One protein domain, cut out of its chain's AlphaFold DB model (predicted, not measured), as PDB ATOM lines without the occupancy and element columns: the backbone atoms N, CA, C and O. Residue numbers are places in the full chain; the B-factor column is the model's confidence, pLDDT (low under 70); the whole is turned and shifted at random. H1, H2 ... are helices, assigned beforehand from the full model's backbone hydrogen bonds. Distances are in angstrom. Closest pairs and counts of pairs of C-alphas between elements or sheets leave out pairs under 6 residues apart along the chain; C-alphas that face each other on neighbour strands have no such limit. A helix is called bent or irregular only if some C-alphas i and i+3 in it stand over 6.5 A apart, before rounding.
ATOM      1  N   LEU A   2     137.353 119.646 125.501       86.50
ATOM      2  CA  LEU A   2     137.573 118.222 125.790       86.50
ATOM      3  C   LEU A   2     136.348 117.512 126.381       86.50
ATOM      4  O   LEU A   2     136.131 116.365 126.027       86.50
ATOM      5  N   HIS A   3     135.530 118.207 127.177       90.19
ATOM      6  CA  HIS A   3     134.232 117.709 127.648       90.19
ATOM      7  C   HIS A   3     133.374 117.165 126.494       90.19
ATOM      8  O   HIS A   3     133.150 115.968 126.379       90.19
ATOM      9  N   GLU A   4     133.035 118.042 125.544       91.56
ATOM     10  CA  GLU A   4     132.256 117.688 124.350       91.56
ATOM     11  C   GLU A   4     132.929 116.626 123.477       91.56
ATOM     12  O   GLU A   4     132.262 115.800 122.856       91.56
ATOM     13  N   LEU A   5     134.267 116.617 123.428       92.75
ATOM     14  CA  LEU A   5     134.993 115.558 122.733       92.75
ATOM     15  C   LEU A   5     134.785 114.200 123.414       92.75
ATOM     16  O   LEU A   5     134.761 113.191 122.719       92.75
ATOM     17  N   GLY A   6     134.614 114.158 124.735       92.25
ATOM     18  CA  GLY A   6     134.265 112.949 125.473       92.25
ATOM     19  C   GLY A   6     132.922 112.374 125.031       92.25
ATOM     20  O   GLY A   6     132.872 111.197 124.672       92.25
ATOM     21  N   HIS A   7     131.880 113.207 124.936       92.81
ATOM     22  CA  HIS A   7     130.592 112.803 124.356       92.81
ATOM     23  C   HIS A   7     130.747 112.328 122.910       92.81
ATOM     24  O   HIS A   7     130.256 111.257 122.559       92.81
ATOM     25  N   GLY A   8     131.498 113.067 122.088       94.06
ATOM     26  CA  GLY A   8     131.761 112.684 120.699       94.06
ATOM     27  C   GLY A   8     132.503 111.350 120.572       94.06
ATOM     28  O   GLY A   8     132.181 110.545 119.704       94.06
ATOM     29  N   ILE A   9     133.474 111.075 121.447       94.12
ATOM     30  CA  ILE A   9     134.157 109.778 121.499       94.12
ATOM     31  C   ILE A   9     133.171 108.692 121.924       94.12
ATOM     32  O   ILE A   9     133.131 107.655 121.269       94.12
ATOM     33  N   HIS A  10     132.386 108.919 122.982       94.56
ATOM     34  CA  HIS A  10     131.406 107.953 123.481       94.56
ATOM     35  C   HIS A  10     130.419 107.541 122.381       94.56
ATOM     36  O   HIS A  10     130.189 106.348 122.186       94.56
ATOM     37  N   ASP A  11     129.919 108.509 121.615       94.38
ATOM     38  CA  ASP A  11     129.072 108.275 120.448       94.38
ATOM     39  C   ASP A  11     129.806 107.462 119.366       94.38
ATOM     40  O   ASP A  11     129.419 106.336 119.049       94.38
ATOM     41  N   LEU A  12     130.957 107.952 118.894       95.69
ATOM     42  CA  LEU A  12     131.720 107.332 117.802       95.69
ATOM     43  C   LEU A  12     132.176 105.897 118.086       95.69
ATOM     44  O   LEU A  12     132.289 105.092 117.157       95.69
ATOM     45  N   VAL A  13     132.512 105.577 119.340       95.56
ATOM     46  CA  VAL A  13     133.000 104.240 119.707       95.56
ATOM     47  C   VAL A  13     131.898 103.306 120.197       95.56
ATOM     48  O   VAL A  13     132.187 102.128 120.446       95.56
ATOM     49  N   SER A  14     130.656 103.783 120.331       95.00
ATOM     50  CA  SER A  14     129.543 102.952 120.780       95.00
ATOM     51  C   SER A  14     129.248 101.845 119.767       95.00
ATOM     52  O   SER A  14     129.154 102.053 118.559       95.00
ATOM     53  N   LYS A  15     129.109 100.617 120.274       95.50
ATOM     54  CA  LYS A  15     128.813  99.409 119.481       95.50
ATOM     55  C   LYS A  15     127.467  98.794 119.850       95.50
ATOM     56  O   LYS A  15     127.257  97.599 119.650       95.50
ATOM     57  N   ALA A  16     126.576  99.593 120.437       94.75
ATOM     58  CA  ALA A  16     125.234  99.151 120.772       94.75
ATOM     59  C   ALA A  16     124.493  98.673 119.516       94.75
ATOM     60  O   ALA A  16     124.529  99.317 118.469       94.75
ATOM     61  N   GLN A  17     123.811  97.531 119.626       95.12
ATOM     62  CA  GLN A  17     123.047  96.955 118.518       95.12
ATOM     63  C   GLN A  17     121.747  97.728 118.240       95.12
ATOM     64  O   GLN A  17     121.268  97.740 117.107       95.12
ATOM     65  N   TYR A  18     121.169  98.350 119.268       95.56
ATOM     66  CA  TYR A  18     119.919  99.099 119.182       95.56
ATOM     67  C   TYR A  18     120.187 100.583 119.409       95.56
ATOM     68  O   TYR A  18     120.921 100.935 120.331       95.56
ATOM     69  N   SER A  19     119.546 101.441 118.611       93.12
ATOM     70  CA  SER A  19     119.702 102.900 118.694       93.12
ATOM     71  C   SER A  19     119.344 103.459 120.068       93.12
ATOM     72  O   SER A  19     119.964 104.415 120.505       93.12
ATOM     73  N   LEU A  20     118.399 102.823 120.771       92.44
ATOM     74  CA  LEU A  20     117.995 103.200 122.128       92.44
ATOM     75  C   LEU A  20     119.153 103.171 123.142       92.44
ATOM     76  O   LEU A  20     119.082 103.861 124.145       92.44
ATOM     77  N   PHE A  21     120.198 102.375 122.899       93.88
ATOM     78  CA  PHE A  21     121.345 102.226 123.804       93.88
ATOM     79  C   PHE A  21     122.637 102.813 123.216       93.88
ATOM     80  O   PHE A  21     123.732 102.476 123.666       93.88
ATOM     81  N   HIS A  22     122.533 103.608 122.148       93.69
ATOM     82  CA  HIS A  22     123.693 104.153 121.452       93.69
ATOM     83  C   HIS A  22     124.161 105.469 122.082       93.69
ATOM     84  O   HIS A  22     123.346 106.286 122.496       93.69
ATOM     85  N   GLY A  23     125.480 105.670 122.103       92.38
ATOM     86  CA  GLY A  23     126.100 106.919 122.545       92.38
ATOM     87  C   GLY A  23     125.780 107.350 123.989       92.38
ATOM     88  O   GLY A  23     125.351 106.532 124.808       92.38
ATOM     89  N   PRO A  24     126.024 108.634 124.315       89.81
ATOM     90  CA  PRO A  24     125.808 109.185 125.654       89.81
ATOM     91  C   PRO A  24     124.332 109.273 126.064       89.81
ATOM     92  O   PRO A  24     124.047 109.231 127.253       89.81
ATOM     93  N   GLU A  25     123.397 109.340 125.115       88.12
ATOM     94  CA  GLU A  25     121.951 109.363 125.400       88.12
ATOM     95  C   GLU A  25     121.390 107.964 125.716       88.12
ATOM     96  O   GLU A  25     120.326 107.823 126.314       88.12
ATOM     97  N   GLY A  26     122.105 106.905 125.322       90.25
ATOM     98  CA  GLY A  26     121.685 105.517 125.517       90.25
ATOM     99  C   GLY A  26     121.999 104.931 126.896       90.25
ATOM    100  O   GLY A  26     121.777 103.736 127.116       90.25
ATOM    101  N   VAL A  27     122.551 105.735 127.805       91.69
ATOM    102  CA  VAL A  27     122.936 105.342 129.168       91.69
ATOM    103  C   VAL A  27     122.137 106.139 130.206       91.69
ATOM    104  O   VAL A  27     121.559 107.170 129.874       91.69
ATOM    105  N   PRO A  28     122.075 105.683 131.470       90.88
ATOM    106  CA  PRO A  28     121.494 106.474 132.552       90.88
ATOM    107  C   PRO A  28     122.102 107.884 132.641       90.88
ATOM    108  O   PRO A  28     123.304 108.057 132.421       90.88
ATOM    109  N   VAL A  29     121.275 108.877 132.984       85.12
ATOM    110  CA  VAL A  29     121.665 110.302 133.035       85.12
ATOM    111  C   VAL A  29     122.848 110.555 133.975       85.12
ATOM    112  O   VAL A  29     123.729 111.348 133.666       85.12
ATOM    113  N   ASP A  30     122.928 109.803 135.072       89.19
ATOM    114  CA  ASP A  30     123.998 109.841 136.073       89.19
ATOM    115  C   ASP A  30     125.297 109.142 135.629       89.19
ATOM    116  O   ASP A  30     126.296 109.162 136.344       89.19
ATOM    117  N   PHE A  31     125.313 108.548 134.433       89.94
ATOM    118  CA  PHE A  31     126.494 107.933 133.829       89.94
ATOM    119  C   PHE A  31     126.945 108.625 132.535       89.94
ATOM    120  O   PHE A  31     128.122 108.534 132.177       89.94
ATOM    121  N   GLY A  32     126.044 109.324 131.835       87.25
ATOM    122  CA  GLY A  32     126.317 109.964 130.540       87.25
ATOM    123  C   GLY A  32     127.507 110.931 130.553       87.25
ATOM    124  O   GLY A  32     128.249 111.010 129.570       87.25
ATOM    125  N   GLU A  33     127.737 111.587 131.690       90.56
ATOM    126  CA  GLU A  33     128.815 112.558 131.917       90.56
ATOM    127  C   GLU A  33     130.180 111.935 132.228       90.56
ATOM    128  O   GLU A  33     131.225 112.553 131.999       90.56
ATOM    129  N   MET A  34     130.203 110.688 132.713       90.69
ATOM    130  CA  MET A  34     131.426 110.049 133.202       90.69
ATOM    131  C   MET A  34     132.554 110.047 132.146       90.69
ATOM    132  O   MET A  34     133.674 110.442 132.487       90.69
ATOM    133  N   PRO A  35     132.333 109.667 130.867       90.19
ATOM    134  CA  PRO A  35     133.399 109.688 129.864       90.19
ATOM    135  C   PRO A  35     133.967 111.091 129.603       90.19
ATOM    136  O   PRO A  35     135.181 111.237 129.427       90.19
ATOM    137  N   SER A  36     133.112 112.117 129.607       91.88
ATOM    138  CA  SER A  36     133.495 113.517 129.395       91.88
ATOM    139  C   SER A  36     134.356 114.035 130.543       91.88
ATOM    140  O   SER A  36     135.464 114.529 130.311       91.88
ATOM    141  N   GLN A  37     133.924 113.819 131.786       90.00
ATOM    142  CA  GLN A  37     134.682 114.212 132.976       90.00
ATOM    143  C   GLN A  37     136.013 113.456 133.097       90.00
ATOM    144  O   GLN A  37     137.051 114.051 133.402       90.00
ATOM    145  N   MET A  38     136.037 112.151 132.799       90.19
ATOM    146  CA  MET A  38     137.281 111.372 132.779       90.19
ATOM    147  C   MET A  38     138.302 111.952 131.794       90.19
ATOM    148  O   MET A  38     139.495 112.031 132.110       90.19
ATOM    149  N   LEU A  39     137.849 112.370 130.608       90.81
ATOM    150  CA  LEU A  39     138.720 112.955 129.593       90.81
ATOM    151  C   LEU A  39     139.255 114.328 130.020       90.81
ATOM    152  O   LEU A  39     140.431 114.622 129.789       90.81
ATOM    153  N   GLU A  40     138.444 115.141 130.699       88.81
ATOM    154  CA  GLU A  40     138.910 116.399 131.289       88.81
ATOM    155  C   GLU A  40     140.044 116.181 132.291       88.81
ATOM    156  O   GLU A  40     141.088 116.833 132.187       88.81
ATOM    157  N   TYR A  41     139.888 115.234 133.223       87.62
ATOM    158  CA  TYR A  41     140.933 114.917 134.198       87.62
ATOM    159  C   TYR A  41     142.199 114.372 133.537       87.62
ATOM    160  O   TYR A  41     143.308 114.743 133.929       87.62
ATOM    161  N   TRP A  42     142.059 113.531 132.509       90.19
ATOM    162  CA  TRP A  42     143.200 112.986 131.775       90.19
ATOM    163  C   TRP A  42     144.081 114.091 131.179       90.19
ATOM    164  O   TRP A  42     145.312 114.023 131.276       90.19
ATOM    165  N   CYS A  43     143.471 115.154 130.652       88.00
ATOM    166  CA  CYS A  43     144.190 116.284 130.072       88.00
ATOM    167  C   CYS A  43     144.973 117.124 131.083       88.00
ATOM    168  O   CYS A  43     145.880 117.844 130.674       88.00
ATOM    169  N   TRP A  44     144.712 116.989 132.384       89.62
ATOM    170  CA  TRP A  44     145.515 117.620 133.436       89.62
ATOM    171  C   TRP A  44     146.784 116.834 133.799       89.62
ATOM    172  O   TRP A  44     147.575 117.277 134.636       89.62
ATOM    173  N   THR A  45     147.031 115.691 133.156       92.94
ATOM    174  CA  THR A  45     148.284 114.942 133.315       92.94
ATOM    175  C   THR A  45     149.445 115.713 132.665       92.94
ATOM    176  O   THR A  45     149.339 116.060 131.485       92.94
TER     177      THR A  45
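This is residues 2 to 45 of the 170 residues of the protein "Mitochondrial intermediate peptidase" of Trichoderma gamsii (UniProt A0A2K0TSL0). Two helices, H1 and H3, cross at a steep angle with Gly 6 of the one close to Ser 36 of the other, and a long loop of residues 14 to 28 leads away from the end of H1 and folds back to the short helix H2, which leads into H3. The loop makes one end of the longest axis at Tyr 18, and the last residues, past H3, make the other end at Thr 45. The printed part has 44 residues with three named helices, in the order H1, H2, H3 along the chain, and no named strand; its class is all helix. It is only just compact, close to loose, with a radius of gyration of the C-alphas of 10.7 A, and its outline is elongated, with spans of 35 by 20 by 12 A.

The longest helix by residues is H1, residues 2 to 13. It touches H3, residues 34 to 43, with 16 pairs of C-alphas within 8 A. The closest C-alphas of the two are those of Gly 6 and Ser 36, 4.0 A apart. Their centres are 9.9 A apart. Their lines stand at a steep tilt of 56 degrees, and they run opposite ways. H2, residues 29 to 32, touches no helix. H1 and H2 are only just apart, with their closest C-alphas at 8.0 A. H2 and H3 meet only through their link. In H1 and H3 every pair of O of residue i and N of residue i+4 is within hydrogen-bond range. H2, with four residues, is too short for such a pair, and its one pair of O of residue i and N of residue i+3 is not within range.

H1 runs from Leu 2, whose C-alpha is at (137.573, 118.222, 125.790), to Val 13, with its C-alpha at (133.000, 104.240, 119.707), a length of 15.9 A from first to last C-alpha. H3 runs from Met 34 to Cys 43, 14.5 A from first to last C-alpha, and ends with C-alpha 43 at (144.190, 116.284, 130.072). H2 runs from Val 29 to Gly 32 and measures 5.3 A. No helix is bent or irregular.

The two C-alphas farthest apart are those of Tyr 18 and Thr 45, at 35.4 A, while the first and last printed C-alphas, of Leu 2 and Thr 45, are 13.5 A apart. The link from H1 to H2 is long, with 15 residues, and their C-alphas lie 5 to 17 A from the mean of the C-alphas. The link from H2 to H3 is tight, with 1 residue. The printed part has no cut. The mean pLDDT of the printed part is 91.6, and no printed residue is under 70.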